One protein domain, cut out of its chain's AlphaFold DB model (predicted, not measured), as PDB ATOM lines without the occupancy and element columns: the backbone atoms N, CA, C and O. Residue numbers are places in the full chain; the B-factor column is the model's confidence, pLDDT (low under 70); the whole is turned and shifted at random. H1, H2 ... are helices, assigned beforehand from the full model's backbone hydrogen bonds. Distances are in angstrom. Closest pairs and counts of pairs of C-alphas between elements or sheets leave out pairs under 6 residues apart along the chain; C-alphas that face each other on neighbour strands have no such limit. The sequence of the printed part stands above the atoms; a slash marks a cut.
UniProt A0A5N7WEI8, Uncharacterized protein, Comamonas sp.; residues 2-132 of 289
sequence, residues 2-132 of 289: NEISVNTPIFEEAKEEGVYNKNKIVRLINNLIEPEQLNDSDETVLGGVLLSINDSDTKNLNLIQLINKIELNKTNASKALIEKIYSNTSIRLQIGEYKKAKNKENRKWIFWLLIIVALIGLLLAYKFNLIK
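What this domain is: This is residues 2 to 132 of the 289 residues of an uncharacterized protein of Comamonas sp. (UniProt A0A5N7WEI8). A small head of four short helices, H1 to H4, has one long helix, H5, reaching out from it as an arm; residues 100 to 120 and 124 to 129 stick out free. In the head, H3 and H4 form a hairpin, H2 crosses both, and H1 packs on H2. The printed part has 131 residues, with five named helices, H1 to H5 in chain order, and no named strand: all helix. It is loose, with a radius of gyration of the C-alphas of 20.4 A, and spans 67 by 32 by 29 A, the arm making the length.

How they stand to each other: H5, residues 89 to 127, touches no helix. It is close to but not clearly touching H3, residues 63 to 72; their closest C-alphas, Ile 64 and Ile 95, are 7.0 A apart. H3 touches H4, residues 76 to 85, at a shallow tilt of 18 degrees, opposite ways, a helical hairpin; the closest C-alphas, Ile 70 and Ser 78, are 5.9 A apart. The hub is H2, residues 40 to 54. With residues 41 to 45 alone it touches H4, about perpendicular at 89 degrees; the closest C-alphas are Asp 42 and Leu 81, 5.6 A apart. With residues 45 to 49 alone it touches H3, about perpendicular at 79 degrees; the closest C-alphas are Val 49 and Ile 70, 6.3 A apart. H1, residues 22 to 32, touches H2 at a steep tilt of 64 degrees; the closest C-alphas are Lys 22 and Gly 47, 6.1 A apart. In H1 to H5 every O i to N i+4 pair is within hydrogen-bond range.

Where its parts are: H5 measures 56.1 A from C-alpha 89 at (164.595, 201.758, 182.351) to C-alpha 127 at (208.547, 184.241, 212.405). H2 measures 20.6 A. H1 begins at C-alpha 22, (153.767, 186.394, 197.438).

The domain as a whole: The C-alphas farthest apart, Pro 35 and Lys 132, are 68.3 A apart. The printed part has no cut, and no link is long. Residues 2 to 3, 107, 110 to 112 and 123 to 132 have pLDDT under 70.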
ATOM      1  N   ASN A   2     155.939 209.221 190.501       46.66
ATOM      2  CA  ASN A   2     156.987 209.341 191.517       46.66
ATOM      3  C   ASN A   2     158.133 208.395 191.137       46.66
ATOM      4  O   ASN A   2     157.885 207.216 190.895       46.66
ATOM      5  N   GLU A   3     159.360 208.904 191.044       58.75
ATOM      6  CA  GLU A   3     160.546 208.070 190.853       58.75
ATOM      7  C   GLU A   3     160.704 207.154 192.070       58.75
ATOM      8  O   GLU A   3     161.082 207.591 193.157       58.75
ATOM      9  N   ILE A   4     160.366 205.875 191.910       70.44
ATOM     10  CA  ILE A   4     160.539 204.887 192.973       70.44
ATOM     11  C   ILE A   4     162.025 204.537 193.043       70.44
ATOM     12  O   ILE A   4     162.624 204.063 192.074       70.44
ATOM     13  N   SER A   5     162.632 204.791 194.202       84.75
ATOM     14  CA  SER A   5     164.029 204.444 194.445       84.75
ATOM     15  C   SER A   5     164.167 202.966 194.806       84.75
ATOM     16  O   SER A   5     163.543 202.495 195.757       84.75
ATOM     17  N   VAL A   6     165.053 202.247 194.111       87.25
ATOM     18  CA  VAL A   6     165.286 200.796 194.294       87.25
ATOM     19  C   VAL A   6     165.839 200.412 195.678       87.25
ATOM     20  O   VAL A   6     165.817 199.238 196.050       87.25
ATOM     21  N   ASN A   7     166.335 201.396 196.437       87.75
ATOM     22  CA  ASN A   7     166.836 201.241 197.806       87.75
ATOM     23  C   ASN A   7     165.736 201.353 198.867       87.75
ATOM     24  O   ASN A   7     165.943 200.938 200.008       87.75
ATOM     25  N   THR A   8     164.590 201.933 198.504       88.81
ATOM     26  CA  THR A   8     163.481 202.159 199.433       88.81
ATOM     27  C   THR A   8     162.836 200.815 199.773       88.81
ATOM     28  O   THR A   8     162.641 199.997 198.866       88.81
ATOM     29  N   PRO A   9     162.504 200.554 201.049       89.81
ATOM     30  CA  PRO A   9     161.876 199.306 201.474       89.81
ATOM     31  C   PRO A   9     160.388 199.282 201.085       89.81
ATOM     32  O   PRO A   9     159.494 199.387 201.917       89.81
ATOM     33  N   ILE A  10     160.123 199.184 199.784       89.12
ATOM     34  CA  ILE A  10     158.780 199.267 199.191       89.12
ATOM     35  C   ILE A  10     157.925 198.014 199.418       89.12
ATOM     36  O   ILE A  10     156.741 198.016 199.099       89.12
ATOM     37  N   PHE A  11     158.508 196.934 199.944       92.56
ATOM     38  CA  PHE A  11     157.818 195.661 200.144       92.56
ATOM     39  C   PHE A  11     157.310 195.450 201.576       92.56
ATOM     40  O   PHE A  11     156.707 194.416 201.853       92.56
ATOM     41  N   GLU A  12     157.503 196.410 202.484       90.50
ATOM     42  CA  GLU A  12     157.040 196.273 203.873       90.50
ATOM     43  C   GLU A  12     155.515 196.167 203.980       90.50
ATOM     44  O   GLU A  12     155.008 195.401 204.792       90.50
ATOM     45  N   GLU A  13     154.768 196.837 203.100       88.06
ATOM     46  CA  GLU A  13     153.300 196.724 203.039       88.06
ATOM     47  C   GLU A  13     152.818 195.317 202.632       88.06
ATOM     48  O   GLU A  13     151.661 194.938 202.854       88.06
ATOM     49  N   ALA A  14     153.709 194.518 202.037       91.31
ATOM     50  CA  ALA A  14     153.451 193.130 201.682       91.31
ATOM     51  C   ALA A  14     153.762 192.144 202.816       91.31
ATOM     52  O   ALA A  14     153.557 190.943 202.631       91.31
ATOM     53  N   LYS A  15     154.247 192.618 203.969       91.25
ATOM     54  CA  LYS A  15     154.561 191.779 205.123       91.25
ATOM     55  C   LYS A  15     153.320 191.564 205.991       91.25
ATOM     56  O   LYS A  15     152.723 192.513 206.490       91.25
ATOM     57  N   GLU A  16     152.945 190.307 206.186       90.06
ATOM     58  CA  GLU A  16     151.799 189.870 206.988       90.06
ATOM     59  C   GLU A  16     152.276 188.822 207.990       90.06
ATOM     60  O   GLU A  16     152.995 187.902 207.617       90.06
ATOM     61  N   GLU A  17     151.933 188.983 209.271       86.75
ATOM     62  CA  GLU A  17     152.301 188.024 210.332       86.75
ATOM     63  C   GLU A  17     153.811 187.692 210.383       86.75
ATOM     64  O   GLU A  17     154.224 186.609 210.782       86.75
ATOM     65  N   GLY A  18     154.659 188.645 209.978       84.31
ATOM     66  CA  GLY A  18     156.118 188.483 209.944       84.31
ATOM     67  C   GLY A  18     156.686 187.942 208.626       84.31
ATOM     68  O   GLY A  18     157.904 187.927 208.472       84.31
ATOM     69  N   VAL A  19     155.842 187.605 207.650       91.88
ATOM     70  CA  VAL A  19     156.203 186.920 206.399       91.88
ATOM     71  C   VAL A  19     155.798 187.774 205.191       91.88
ATOM     72  O   VAL A  19     154.715 188.352 205.158       91.88
ATOM     73  N   TYR A  20     156.644 187.882 204.166       93.81
ATOM     74  CA  TYR A  20     156.277 188.564 202.919       93.81
ATOM     75  C   TYR A  20     155.314 187.707 202.093       93.81
ATOM     76  O   TYR A  20     155.641 186.589 201.683       93.81
ATOM     77  N   ASN A  21     154.137 188.264 201.807       94.75
ATOM     78  CA  ASN A  21     153.078 187.620 201.042       94.75
ATOM     79  C   ASN A  21     153.363 187.681 199.531       94.75
ATOM     80  O   ASN A  21     153.411 188.763 198.940       94.75
ATOM     81  N   LYS A  22     153.474 186.512 198.879       94.69
ATOM     82  CA  LYS A  22     153.767 186.394 197.438       94.69
ATOM     83  C   LYS A  22     152.852 187.255 196.569       94.69
ATOM     84  O   LYS A  22     153.341 188.009 195.734       94.69
ATOM     85  N   ASN A  23     151.540 187.173 196.768       93.88
ATOM     86  CA  ASN A  23     150.569 187.832 195.894       93.88
ATOM     87  C   ASN A  23     150.667 189.359 195.994       93.88
ATOM     88  O   ASN A  23     150.526 190.058 194.990       93.88
ATOM     89  N   LYS A  24     150.945 189.888 197.191       94.88
ATOM     90  CA  LYS A  24     151.177 191.323 197.383       94.88
ATOM     91  C   LYS A  24     152.478 191.781 196.727       94.88
ATOM     92  O   LYS A  24     152.473 192.802 196.044       94.88
ATOM     93  N   ILE A  25     153.557 191.007 196.860       94.25
ATOM     94  CA  ILE A  25     154.831 191.308 196.192       94.25
ATOM     95  C   ILE A  25     154.665 191.296 194.666       94.25
ATOM     96  O   ILE A  25     155.123 192.222 194.005       94.25
ATOM     97  N   VAL A  26     153.974 190.300 194.105       94.50
ATOM     98  CA  VAL A  26     153.703 190.213 192.657       94.50
ATOM     99  C   VAL A  26     152.961 191.452 192.159       94.50
ATOM    100  O   VAL A  26     153.366 192.038 191.159       94.50
ATOM    101  N   ARG A  27     151.927 191.910 192.879       93.25
ATOM    102  CA  ARG A  27     151.205 193.149 192.536       93.25
ATOM    103  C   ARG A  27     152.118 194.370 192.554       93.25
ATOM    104  O   ARG A  27     152.086 195.159 191.617       93.25
ATOM    105  N   LEU A  28     152.941 194.507 193.594       92.75
ATOM    106  CA  LEU A  28     153.893 195.612 193.695       92.75
ATOM    107  C   LEU A  28     154.891 195.593 192.533       92.75
ATOM    108  O   LEU A  28     155.147 196.640 191.954       92.75
ATOM    109  N   ILE A  29     155.410 194.423 192.147       92.50
ATOM    110  CA  ILE A  29     156.334 194.309 191.011       92.50
ATOM    111  C   ILE A  29     155.636 194.629 189.692       92.50
ATOM    112  O   ILE A  29     156.177 195.416 188.928       92.50
ATOM    113  N   ASN A  30     154.440 194.090 189.441       92.88
ATOM    114  CA  ASN A  30     153.682 194.386 188.221       92.88
ATOM    115  C   ASN A  30     153.446 195.893 188.049       92.88
ATOM    116  O   ASN A  30     153.686 196.418 186.968       92.88
ATOM    117  N   ASN A  31     153.102 196.605 189.127       90.19
ATOM    118  CA  ASN A  31     152.944 198.065 189.101       90.19
ATOM    119  C   ASN A  31     154.254 198.813 188.780       90.19
ATOM    120  O   ASN A  31     154.225 199.951 188.318       90.19
ATOM    121  N   LEU A  32     155.414 198.209 189.063       88.88
ATOM    122  CA  LEU A  32     156.725 198.801 188.789       88.88
ATOM    123  C   LEU A  32     157.187 198.584 187.348       88.88
ATOM    124  O   LEU A  32     157.990 199.376 186.863       88.88
ATOM    125  N   ILE A  33     156.748 197.516 186.684       88.88
ATOM    126  CA  ILE A  33     157.303 197.084 185.389       88.88
ATOM    127  C   ILE A  33     156.326 197.276 184.222       88.88
ATOM    128  O   ILE A  33     156.575 196.771 183.131       88.88
ATOM    129  N   GLU A  34     155.241 198.032 184.424       80.31
ATOM    130  CA  GLU A  34     154.256 198.320 183.377       80.31
ATOM    131  C   GLU A  34     154.911 198.857 182.085       80.31
ATOM    132  O   GLU A  34     155.814 199.701 182.147       80.31
ATOM    133  N   PRO A  35     154.453 198.411 180.897       79.94
ATOM    134  CA  PRO A  35     153.279 197.561 180.649       79.94
ATOM    135  C   PRO A  35     153.540 196.051 180.792       79.94
ATOM    136  O   PRO A  35     152.646 195.249 180.528       79.94
ATOM    137  N   GLU A  36     154.755 195.644 181.152       85.12
ATOM    138  CA  GLU A  36     155.099 194.236 181.310       85.12
ATOM    139  C   GLU A  36     154.469 193.653 182.582       85.12
ATOM    140  O   GLU A  36     154.155 194.374 183.528       85.12
ATOM    141  N   GLN A  37     154.239 192.339 182.601       90.44
ATOM    142  CA  GLN A  37     153.684 191.646 183.761       90.44
ATOM    143  C   GLN A  37     154.398 190.317 183.996       90.44
ATOM    144  O   GLN A  37     154.868 189.639 183.069       90.44
ATOM    145  N   LEU A  38     154.471 189.951 185.271       93.12
ATOM    146  CA  LEU A  38     154.924 188.643 185.709       93.12
ATOM    147  C   LEU A  38     153.941 187.569 185.228       93.12
ATOM    148  O   LEU A  38     152.727 187.751 185.292       93.12
ATOM    149  N   ASN A  39     154.478 186.454 184.735       93.19
ATOM    150  CA  ASN A  39     153.703 185.265 184.378       93.19
ATOM    151  C   ASN A  39     153.845 184.166 185.449       93.19
ATOM    152  O   ASN A  39     154.622 184.296 186.393       93.19
ATOM    153  N   ASP A  40     153.149 183.041 185.276       92.75
ATOM    154  CA  ASP A  40     153.168 181.928 186.240       92.75
ATOM    155  C   ASP A  40     154.580 181.382 186.527       92.75
ATOM    156  O   ASP A  40     154.904 180.993 187.656       92.75
ATOM    157  N   SER A  41     155.452 181.370 185.513       91.94
ATOM    158  CA  SER A  41     156.848 180.950 185.671       91.94
ATOM    159  C   SER A  41     157.626 181.934 186.547       91.94
ATOM    160  O   SER A  41     158.391 181.512 187.416       91.94
ATOM    161  N   ASP A  42     157.425 183.234 186.344       93.38
ATOM    162  CA  ASP A  42     158.041 184.287 187.149       93.38
ATOM    163  C   ASP A  42     157.583 184.206 188.607       93.38
ATOM    164  O   ASP A  42     158.405 184.236 189.523       93.38
ATOM    165  N   GLU A  43     156.278 184.033 188.827       93.94
ATOM    166  CA  GLU A  43     155.700 183.879 190.161       93.94
ATOM    167  C   GLU A  43     156.233 182.653 190.901       93.94
ATOM    168  O   GLU A  43     156.426 182.702 192.117       93.94
ATOM    169  N   THR A  44     156.481 181.557 190.182       93.06
ATOM    170  CA  THR A  44     157.055 180.333 190.755       93.06
ATOM    171  C   THR A  44     158.474 180.587 191.261       93.06
ATOM    172  O   THR A  44     158.804 180.231 192.396       93.06
ATOM    173  N   VAL A  45     159.304 181.266 190.459       93.81
ATOM    174  CA  VAL A  45     160.647 181.691 190.884       93.81
ATOM    175  C   VAL A  45     160.550 182.612 192.097       93.81
ATOM    176  O   VAL A  45     161.291 182.439 193.068       93.81
ATOM    177  N   LEU A  46     159.622 183.569 192.061       94.50
ATOM    178  CA  LEU A  46     159.439 184.547 193.122       94.50
ATOM    179  C   LEU A  46     159.000 183.892 194.437       94.50
ATOM    180  O   LEU A  46     159.515 184.245 195.493       94.50
ATOM    181  N   GLY A  47     158.113 182.896 194.377       92.75
ATOM    182  CA  GLY A  47     157.684 182.114 195.535       92.75
ATOM    183  C   GLY A  47     158.848 181.401 196.226       92.75
ATOM    184  O   GLY A  47     158.996 181.509 197.441       92.75
ATOM    185  N   GLY A  48     159.725 180.748 195.456       91.50
ATOM    186  CA  GLY A  48     160.925 180.107 196.007       91.50
ATOM    187  C   GLY A  48     161.906 181.105 196.634       91.50
ATOM    188  O   GLY A  48     162.471 180.850 197.696       91.50
ATOM    189  N   VAL A  49     162.076 182.276 196.015       93.62
ATOM    190  CA  VAL A  49     162.914 183.353 196.564       93.62
ATOM    191  C   VAL A  49     162.328 183.914 197.860       93.62
ATOM    192  O   VAL A  49     163.067 184.120 198.822       93.62
ATOM    193  N   LEU A  50     161.015 184.136 197.908       93.88
ATOM    194  CA  LEU A  50     160.344 184.658 199.095       93.88
ATOM    195  C   LEU A  50     160.398 183.679 200.265       93.88
ATOM    196  O   LEU A  50     160.592 184.134 201.386       93.88
ATOM    197  N   LEU A  51     160.325 182.367 200.021       91.00
ATOM    198  CA  LEU A  51     160.560 181.356 201.057       91.00
ATOM    199  C   LEU A  51     161.925 181.581 201.732       91.00
ATOM    200  O   LEU A  51     161.996 181.798 202.936       91.00
ATOM    201  N   SER A  52     162.991 181.684 200.931       90.12
ATOM    202  CA  SER A  52     164.349 181.959 201.425       90.12
ATOM    203  C   SER A  52     164.482 183.305 202.153       90.12
ATOM    204  O   SER A  52     165.292 183.446 203.069       90.12
ATOM    205  N   ILE A  53     163.733 184.326 201.729       91.19
ATOM    206  CA  ILE A  53     163.721 185.641 202.385       91.19
ATOM    207  C   ILE A  53     163.021 185.554 203.745       91.19
ATOM    208  O   ILE A  53     163.546 186.089 204.725       91.19
ATOM    209  N   ASN A  54     161.888 184.859 203.810       91.69
ATOM    210  CA  ASN A  54     161.089 184.692 205.019       91.69
ATOM    211  C   ASN A  54     161.818 183.845 206.067       91.69
ATOM    212  O   ASN A  54     161.901 184.270 207.212       91.69
ATOM    213  N   ASP A  55     162.464 182.750 205.661       90.00
ATOM    214  CA  ASP A  55     163.278 181.907 206.553       90.00
ATOM    215  C   ASP A  55     164.456 182.668 207.191       90.00
ATOM    216  O   ASP A  55     164.995 182.265 208.218       90.00
ATOM    217  N   SER A  56     164.889 183.766 206.563       86.06
ATOM    218  CA  SER A  56     166.002 184.598 207.035       86.06
ATOM    219  C   SER A  56     165.576 185.814 207.868       86.06
ATOM    220  O   SER A  56     166.422 186.660 208.159       86.06
ATOM    221  N   ASP A  57     164.285 185.946 208.201       83.50
ATOM    222  CA  ASP A  57     163.712 187.074 208.954       83.50
ATOM    223  C   ASP A  57     164.086 188.459 208.388       83.50
ATOM    224  O   ASP A  57     164.226 189.453 209.112       83.50
ATOM    225  N   THR A  58     164.247 188.557 207.063       85.44
ATOM    226  CA  THR A  58     164.681 189.802 206.411       85.44
ATOM    227  C   THR A  58     163.692 190.944 206.701       85.44
ATOM    228  O   THR A  58     162.473 190.820 206.529       85.44
ATOM    229  N   LYS A  59     164.211 192.101 207.120       86.50
ATOM    230  CA  LYS A  59     163.443 193.337 207.361       86.50
ATOM    231  C   LYS A  59     163.832 194.407 206.349       86.50
ATOM    232  O   LYS A  59     164.977 194.414 205.896       86.50
ATOM    233  N   ASN A  60     162.923 195.339 206.082       89.81
ATOM    234  CA  ASN A  60     163.134 196.457 205.164       89.81
ATOM    235  C   ASN A  60     163.476 195.971 203.750       89.81
ATOM    236  O   ASN A  60     164.454 196.434 203.159       89.81
ATOM    237  N   LEU A  61     162.699 195.011 203.237       92.06
ATOM    238  CA  LEU A  61     162.952 194.411 201.931       92.06
ATOM    239  C   LEU A  61     162.804 195.468 200.830       92.06
ATOM    240  O   LEU A  61     161.738 196.056 200.635       92.06
ATOM    241  N   ASN A  62     163.882 195.681 200.081       93.62
ATOM    242  CA  ASN A  62     163.919 196.559 198.916       93.62
ATOM    243  C   ASN A  62     164.168 195.783 197.613       93.62
ATOM    244  O   ASN A  62     164.472 194.585 197.606       93.62
ATOM    245  N   LEU A  63     164.039 196.481 196.482       93.25
ATOM    246  CA  LEU A  63     164.152 195.867 195.158       93.25
ATOM    247  C   LEU A  63     165.557 195.327 194.880       93.25
ATOM    248  O   LEU A  63     165.697 194.266 194.274       93.25
ATOM    249  N   ILE A  64     166.599 195.990 195.385       93.31
ATOM    250  CA  ILE A  64     167.978 195.496 195.279       93.31
ATOM    251  C   ILE A  64     168.137 194.137 195.958       93.31
ATOM    252  O   ILE A  64     168.742 193.226 195.393       93.31
ATOM    253  N   GLN A  65     167.648 194.003 197.189       93.12
ATOM    254  CA  GLN A  65     167.760 192.767 197.958       93.12
ATOM    255  C   GLN A  65     167.007 191.630 197.270       93.12
ATOM    256  O   GLN A  65     167.565 190.539 197.131       93.12
ATOM    257  N   LEU A  66     165.797 191.905 196.776       94.56
ATOM    258  CA  LEU A  66     165.008 190.934 196.026       94.56
ATOM    259  C   LEU A  66     165.730 190.487 194.743       94.56
ATOM    260  O   LEU A  66     165.915 189.289 194.541       94.56
ATOM    261  N   ILE A  67     166.213 191.426 193.922       94.12
ATOM    262  CA  ILE A  67     166.958 191.122 192.688       94.12
ATOM    263  C   ILE A  67     168.209 190.294 192.992       94.12
ATOM    264  O   ILE A  67     168.445 189.282 192.336       94.12
ATOM    265  N   ASN A  68     168.989 190.667 194.012       92.44
ATOM    266  CA  ASN A  68     170.181 189.905 194.393       92.44
ATOM    267  C   ASN A  68     169.826 188.465 194.791       92.44
ATOM    268  O   ASN A  68     170.558 187.542 194.447       92.44
ATOM    269  N   LYS A  69     168.709 188.254 195.500       92.94
ATOM    270  CA  LYS A  69     168.238 186.911 195.866       92.94
ATOM    271  C   LYS A  69     167.769 186.110 194.647       92.94
ATOM    272  O   LYS A  69     168.088 184.929 194.564       92.94
ATOM    273  N   ILE A  70     167.099 186.740 193.680       93.94
ATOM    274  CA  ILE A  70     166.731 186.096 192.406       93.94
ATOM    275  C   ILE A  70     167.993 185.697 191.617       93.94
ATOM    276  O   ILE A  70     168.079 184.579 191.111       93.94
ATOM    277  N   GLU A  71     169.003 186.572 191.556       90.94
ATOM    278  CA  GLU A  71     170.271 186.328 190.845       90.94
ATOM    279  C   GLU A  71     171.040 185.111 191.388       90.94
ATOM    280  O   GLU A  71     171.711 184.410 190.622       90.94
ATOM    281  N   LEU A  72     170.916 184.809 192.686       90.06
ATOM    282  CA  LEU A  72     171.581 183.663 193.315       90.06
ATOM    283  C   LEU A  72     171.079 182.305 192.807       90.06
ATOM    284  O   LEU A  72     171.853 181.347 192.815       90.06
ATOM    285  N   ASN A  73     169.842 182.220 192.313       86.50
ATOM    286  CA  ASN A  73     169.265 180.965 191.827       86.50
ATOM    287  C   ASN A  73     169.893 180.491 190.504       86.50
ATOM    288  O   ASN A  73     169.808 179.311 190.177       86.50
ATOM    289  N   LYS A  74     170.530 181.391 189.735       87.12
ATOM    290  CA  LYS A  74     171.276 181.104 188.487       87.12
ATOM    291  C   LYS A  74     170.512 180.326 187.392       87.12
ATOM    292  O   LYS A  74     171.134 179.889 186.424       87.12
ATOM    293  N   THR A  75     169.189 180.182 187.489       90.62
ATOM    294  CA  THR A  75     168.363 179.489 186.482       90.62
ATOM    295  C   THR A  75     167.995 180.403 185.307       90.62
ATOM    296  O   THR A  75     168.026 181.629 185.430       90.62
ATOM    297  N   ASN A  76     167.600 179.823 184.168       91.75
ATOM    298  CA  ASN A  76     167.104 180.599 183.023       91.75
ATOM    299  C   ASN A  76     165.813 181.362 183.355       91.75
ATOM    300  O   ASN A  76     165.671 182.507 182.942       91.75
ATOM    301  N   ALA A  77     164.922 180.775 184.160       89.75
ATOM    302  CA  ALA A  77     163.701 181.441 184.615       89.75
ATOM    303  C   ALA A  77     164.017 182.650 185.513       89.75
ATOM    304  O   ALA A  77     163.434 183.715 185.351       89.75
ATOM    305  N   SER A  78     165.006 182.530 186.406       91.00
ATOM    306  CA  SER A  78     165.466 183.655 187.227       91.00
ATOM    307  C   SER A  78     166.083 184.775 186.387       91.00
ATOM    308  O   SER A  78     165.832 185.943 186.665       91.00
ATOM    309  N   LYS A  79     166.854 184.439 185.344       92.25
ATOM    310  CA  LYS A  79     167.398 185.433 184.403       92.25
ATOM    311  C   LYS A  79     166.289 186.156 183.636       92.25
ATOM    312  O   LYS A  79     166.320 187.379 183.584       92.25
ATOM    313  N   ALA A  80     165.307 185.421 183.115       92.12
ATOM    314  CA  ALA A  80     164.170 185.996 182.396       92.12
ATOM    315  C   ALA A  80     163.348 186.945 183.285       92.12
ATOM    316  O   ALA A  80     163.036 188.059 182.874       92.12
ATOM    317  N   LEU A  81     163.084 186.557 184.538       94.81
ATOM    318  CA  LEU A  81     162.434 187.421 185.526       94.81
ATOM    319  C   LEU A  81     163.217 188.727 185.753       94.81
ATOM    320  O   LEU A  81     162.638 189.808 185.799       94.81
ATOM    321  N   ILE A  82     164.543 188.650 185.876       94.25
ATOM    322  CA  ILE A  82     165.383 189.844 186.039       94.25
ATOM    323  C   ILE A  82     165.328 190.738 184.797       94.25
ATOM    324  O   ILE A  82     165.252 191.956 184.935       94.25
ATOM    325  N   GLU A  83     165.352 190.157 183.597       91.94
ATOM    326  CA  GLU A  83     165.229 190.912 182.345       91.94
ATOM    327  C   GLU A  83     163.905 191.672 182.272       91.94
ATOM    328  O   GLU A  83     163.921 192.856 181.937       91.94
ATOM    329  N   LYS A  84     162.796 191.048 182.692       93.50
ATOM    330  CA  LYS A  84     161.499 191.726 182.831       93.50
ATOM    331  C   LYS A  84     161.538 192.856 183.851       93.50
ATOM    332  O   LYS A  84     161.064 193.946 183.580       93.50
ATOM    333  N   ILE A  85     162.157 192.651 185.015       92.19
ATOM    334  CA  ILE A  85     162.306 193.731 186.007       92.19
ATOM    335  C   ILE A  85     163.133 194.898 185.440       92.19
ATOM    336  O   ILE A  85     162.867 196.064 185.737       92.19
ATOM    337  N   TYR A  86     164.120 194.605 184.594       91.88
ATOM    338  CA  TYR A  86     164.950 195.600 183.917       91.88
ATOM    339  C   TYR A  86     164.327 196.203 182.652       91.88
ATOM    340  O   TYR A  86     164.958 197.088 182.058       91.88
ATOM    341  N   SER A  87     163.123 195.794 182.239       89.38
ATOM    342  CA  SER A  87     162.406 196.480 181.159       89.38
ATOM    343  C   SER A  87     161.997 197.894 181.580       89.38
ATOM    344  O   SER A  87     162.054 198.829 180.774       89.38
ATOM    345  N   ASN A  88     161.767 198.111 182.882       89.94
ATOM    346  CA  ASN A  88     161.735 199.452 183.450       89.94
ATOM    347  C   ASN A  88     163.143 200.080 183.426       89.94
ATOM    348  O   ASN A  88     164.057 199.711 184.173       89.94
ATOM    349  N   THR A  89     163.302 201.102 182.581       88.19
ATOM    350  CA  THR A  89     164.595 201.758 182.351       88.19
ATOM    351  C   THR A  89     165.134 202.475 183.594       88.19
ATOM    352  O   THR A  89     166.346 202.449 183.813       88.19
ATOM    353  N   SER A  90     164.274 203.067 184.433       89.00
ATOM    354  CA  SER A  90     164.708 203.736 185.672       89.00
ATOM    355  C   SER A  90     165.275 202.724 186.669       89.00
ATOM    356  O   SER A  90     166.376 202.915 187.190       89.00
ATOM    357  N   ILE A  91     164.591 201.589 186.851       90.50
ATOM    358  CA  ILE A  91     165.071 200.486 187.695       90.50
ATOM    359  C   ILE A  91     166.419 199.978 187.177       90.50
ATOM    360  O   ILE A  91     167.382 199.883 187.940       90.50
ATOM    361  N   ARG A  92     166.525 199.714 185.869       90.44
ATOM    362  CA  ARG A  92     167.769 199.244 185.245       90.44
ATOM    363  C   ARG A  92     168.948 200.192 185.494       90.44
ATOM    364  O   ARG A  92     170.046 199.724 185.799       90.44
ATOM    365  N   LEU A  93     168.735 201.505 185.377       90.25
ATOM    366  CA  LEU A  93     169.774 202.512 185.616       90.25
ATOM    367  C   LEU A  93     170.216 202.531 187.083       90.25
ATOM    368  O   LEU A  93     171.409 202.379 187.349       90.25
ATOM    369  N   GLN A  94     169.274 202.621 188.027       92.19
ATOM    370  CA  GLN A  94     169.585 202.665 189.460       92.19
ATOM    371  C   GLN A  94     170.311 201.392 189.937       92.19
ATOM    372  O   GLN A  94     171.287 201.461 190.688       92.19
ATOM    373  N   ILE A  95     169.896 200.212 189.457       90.00
ATOM    374  CA  ILE A  95     170.578 198.944 189.762       90.00
ATOM    375  C   ILE A  95     171.977 198.900 189.136       90.00
ATOM    376  O   ILE A  95     172.928 198.424 189.765       90.00
ATOM    377  N   GLY A  96     172.134 199.418 187.916       88.94
ATOM    378  CA  GLY A  96     173.430 199.535 187.254       88.94
ATOM    379  C   GLY A  96     174.415 200.405 188.041       88.94
ATOM    380  O   GLY A  96     175.577 200.022 188.209       88.94
ATOM    381  N   GLU A  97     173.963 201.544 188.565       89.38
ATOM    382  CA  GLU A  97     174.768 202.423 189.420       89.38
ATOM    383  C   GLU A  97     175.145 201.753 190.742       89.38
ATOM    384  O   GLU A  97     176.324 201.749 191.109       89.38
ATOM    385  N   TYR A  98     174.189 201.096 191.403       89.31
ATOM    386  CA  TYR A  98     174.453 200.322 192.616       89.31
ATOM    387  C   TYR A  98     175.514 199.237 192.384       89.31
ATOM    388  O   TYR A  98     176.481 199.134 193.143       89.31
ATOM    389  N   LYS A  99     175.401 198.456 191.301       87.38
ATOM    390  CA  LYS A  99     176.384 197.412 190.967       87.38
ATOM    391  C   LYS A  99     177.764 197.998 190.662       87.38
ATOM    392  O   LYS A  99     178.772 197.425 191.077       87.38
ATOM    393  N   LYS A 100     177.841 199.149 189.982       86.06
ATOM    394  CA  LYS A 100     179.110 199.863 189.748       86.06
ATOM    395  C   LYS A 100     179.743 200.333 191.059       86.06
ATOM    396  O   LYS A 100     180.943 200.125 191.251       86.06
ATOM    397  N   ALA A 101     178.956 200.915 191.964       83.25
ATOM    398  CA  ALA A 101     179.419 201.358 193.277       83.25
ATOM    399  C   ALA A 101     179.926 200.178 194.121       83.25
ATOM    400  O   ALA A 101     181.069 200.201 194.584       83.25
ATOM    401  N   LYS A 102     179.141 199.096 194.204       81.88
ATOM    402  CA  LYS A 102     179.507 197.862 194.911       81.88
ATOM    403  C   LYS A 102     180.767 197.211 194.334       81.88
ATOM    404  O   LYS A 102     181.640 196.788 195.082       81.88
ATOM    405  N   ASN A 103     180.930 197.181 193.010       78.88
ATOM    406  CA  ASN A 103     182.156 196.674 192.384       78.88
ATOM    407  C   ASN A 103     183.385 197.537 192.708       78.88
ATOM    408  O   ASN A 103     184.478 196.999 192.895       78.88
ATOM    409  N   LYS A 104     183.233 198.864 192.792       75.38
ATOM    410  CA  LYS A 104     184.317 199.772 193.198       75.38
ATOM    411  C   LYS A 104     184.718 199.544 194.658       75.38
ATOM    412  O   LYS A 104     185.908 199.536 194.960       75.38
ATOM    413  N   GLU A 105     183.748 199.334 195.540       74.56
ATOM    414  CA  GLU A 105     183.975 199.011 196.951       74.56
ATOM    415  C   GLU A 105     184.627 197.634 197.127       74.56
ATOM    416  O   GLU A 105     185.668 197.529 197.771       74.56
ATOM    417  N   ASN A 106     184.112 196.604 196.449       72.38
ATOM    418  CA  ASN A 106     184.691 195.261 196.461       72.38
ATOM    419  C   ASN A 106     186.147 195.261 195.980       72.38
ATOM    420  O   ASN A 106     186.987 194.600 196.580       72.38
ATOM    421  N   ARG A 107     186.484 196.033 194.937       69.50
ATOM    422  CA  ARG A 107     187.881 196.184 194.487       69.50
ATOM    423  C   ARG A 107     188.772 196.801 195.563       69.50
ATOM    424  O   ARG A 107     189.891 196.334 195.742       69.50
ATOM    425  N   LYS A 108     188.286 197.812 196.294       71.56
ATOM    426  CA  LYS A 108     189.023 198.388 197.432       71.56
ATOM    427  C   LYS A 108     189.216 197.356 198.539       71.56
ATOM    428  O   LYS A 108     190.314 197.254 199.073       71.56
ATOM    429  N   TRP A 109     188.182 196.579 198.856       70.12
ATOM    430  CA  TRP A 109     188.249 195.558 199.899       70.12
ATOM    431  C   TRP A 109     189.193 194.408 199.530       70.12
ATOM    432  O   TRP A 109     190.017 194.021 200.347       70.12
ATOM    433  N   ILE A 110     189.162 193.931 198.280       69.00
ATOM    434  CA  ILE A 110     190.112 192.932 197.759       69.00
ATOM    435  C   ILE A 110     191.545 193.467 197.823       69.00
ATOM    436  O   ILE A 110     192.448 192.748 198.237       69.00
ATOM    437  N   PHE A 111     191.765 194.732 197.453       66.38
ATOM    438  CA  PHE A 111     193.087 195.348 197.541       66.38
ATOM    439  C   PHE A 111     193.589 195.409 198.992       66.38
ATOM    440  O   PHE A 111     194.725 195.032 199.270       66.38
ATOM    441  N   TRP A 112     192.724 195.797 199.933       66.44
ATOM    442  CA  TRP A 112     193.036 195.774 201.364       66.44
ATOM    443  C   TRP A 112     193.294 194.360 201.895       66.44
ATOM    444  O   TRP A 112     194.248 194.162 202.644       66.44
ATOM    445  N   LEU A 113     192.508 193.368 201.472       77.56
ATOM    446  CA  LEU A 113     192.706 191.965 201.830       77.56
ATOM    447  C   LEU A 113     194.069 191.458 201.339       77.56
ATOM    448  O   LEU A 113     194.787 190.819 202.099       77.56
ATOM    449  N   LEU A 114     194.457 191.780 200.100       72.69
ATOM    450  CA  LEU A 114     195.758 191.402 199.540       72.69
ATOM    451  C   LEU A 114     196.921 192.036 200.309       72.69
ATOM    452  O   LEU A 114     197.903 191.350 200.579       72.69
ATOM    453  N   ILE A 115     196.803 193.305 200.718       76.88
ATOM    454  CA  ILE A 115     197.806 193.962 201.571       76.88
ATOM    455  C   ILE A 115     197.923 193.241 202.916       76.88
ATOM    456  O   ILE A 115     199.029 192.945 203.362       76.88
ATOM    457  N   ILE A 116     196.795 192.930 203.557       79.44
ATOM    458  CA  ILE A 116     196.780 192.250 204.858       79.44
ATOM    459  C   ILE A 116     197.384 190.846 204.741       79.44
ATOM    460  O   ILE A 116     198.228 190.480 205.554       79.44
ATOM    461  N   VAL A 117     197.018 190.077 203.713       77.00
ATOM    462  CA  VAL A 117     197.584 188.742 203.461       77.00
ATOM    463  C   VAL A 117     199.082 188.826 203.169       77.00
ATOM    464  O   VAL A 117     199.836 188.009 203.688       77.00
ATOM    465  N   ALA A 118     199.538 189.827 202.412       71.19
ATOM    466  CA  ALA A 118     200.962 190.042 202.164       71.19
ATOM    467  C   ALA A 118     201.725 190.380 203.455       71.19
ATOM    468  O   ALA A 118     202.790 189.817 203.695       71.19
ATOM    469  N   LEU A 119     201.170 191.237 204.319       75.62
ATOM    470  CA  LEU A 119     201.761 191.580 205.618       75.62
ATOM    471  C   LEU A 119     201.799 190.383 206.573       75.62
ATOM    472  O   LEU A 119     202.814 190.156 207.226       75.62
ATOM    473  N   ILE A 120     200.724 189.593 206.637       76.81
ATOM    474  CA  ILE A 120     200.678 188.355 207.427       76.81
ATOM    475  C   ILE A 120     201.681 187.340 206.874       76.81
ATOM    476  O   ILE A 120     202.398 186.718 207.649       76.81
ATOM    477  N   GLY A 121     201.780 187.208 205.549       72.06
ATOM    478  CA  GLY A 121     202.784 186.380 204.888       72.06
ATOM    479  C   GLY A 121     204.205 186.808 205.248       72.06
ATOM    480  O   GLY A 121     205.016 185.961 205.597       72.06
ATOM    481  N   LEU A 122     204.486 188.114 205.264       71.06
ATOM    482  CA  LEU A 122     205.768 188.679 205.697       71.06
ATOM    483  C   LEU A 122     206.053 188.406 207.178       71.06
ATOM    484  O   LEU A 122     207.158 187.996 207.523       71.06
ATOM    485  N   LEU A 123     205.059 188.582 208.053       69.19
ATOM    486  CA  LEU A 123     205.177 188.305 209.487       69.19
ATOM    487  C   LEU A 123     205.399 186.818 209.774       69.19
ATOM    488  O   LEU A 123     206.229 186.471 210.611       69.19
ATOM    489  N   LEU A 124     204.677 185.933 209.085       67.75
ATOM    490  CA  LEU A 124     204.850 184.488 209.201       67.75
ATOM    491  C   LEU A 124     206.196 184.057 208.624       67.75
ATOM    492  O   LEU A 124     206.907 183.292 209.264       67.75
ATOM    493  N   ALA A 125     206.591 184.584 207.470       62.56
ATOM    494  CA  ALA A 125     207.887 184.293 206.881       62.56
ATOM    495  C   ALA A 125     209.053 184.805 207.741       62.56
ATOM    496  O   ALA A 125     210.075 184.134 207.820       62.56
ATOM    497  N   TYR A 126     208.888 185.932 208.436       64.06
ATOM    498  CA  TYR A 126     209.830 186.400 209.451       64.06
ATOM    499  C   TYR A 126     209.850 185.470 210.674       64.06
ATOM    500  O   TYR A 126     210.910 185.007 211.084       64.06
ATOM    501  N   LYS A 127     208.678 185.123 211.229       63.47
ATOM    502  CA  LYS A 127     208.547 184.241 212.405       63.47
ATOM    503  C   LYS A 127     209.114 182.837 212.166       63.47
ATOM    504  O   LYS A 127     209.673 182.247 213.084       63.47
ATOM    505  N   PHE A 128     208.954 182.306 210.957       62.25
ATOM    506  CA  PHE A 128     209.443 180.987 210.547       62.25
ATOM    507  C   PHE A 128     210.782 181.043 209.798       62.25
ATOM    508  O   PHE A 128     211.187 180.042 209.214       62.25
ATOM    509  N   ASN A 129     211.480 182.187 209.808       58.84
ATOM    510  CA  ASN A 129     212.794 182.362 209.176       58.84
ATOM    511  C   ASN A 129     212.845 182.057 207.655       58.84
ATOM    512  O   ASN A 129     213.923 181.859 207.099       58.84
ATOM    513  N   LEU A 130     211.699 182.046 206.962       50.97
ATOM    514  CA  LEU A 130     211.579 181.817 205.513       50.97
ATOM    515  C   LEU A 130     211.987 183.043 204.685       50.97
ATOM    516  O   LEU A 130     212.419 182.909 203.544       50.97
ATOM    517  N   ILE A 131     211.856 184.240 205.262       43.81
ATOM    518  CA  ILE A 131     212.433 185.474 204.731       43.81
ATOM    519  C   ILE A 131     213.366 186.000 205.814       43.81
ATOM    520  O   ILE A 131     212.932 186.633 206.777       43.81
ATOM    521  N   LYS A 132     214.668 185.758 205.649       46.25
ATOM    522  CA  LYS A 132     215.662 186.619 206.286       46.25
ATOM    523  C   LYS A 132     215.512 187.969 205.585       46.25
ATOM    524  O   LYS A 132     215.717 188.045 204.372       46.25
TER     525      LYS A 132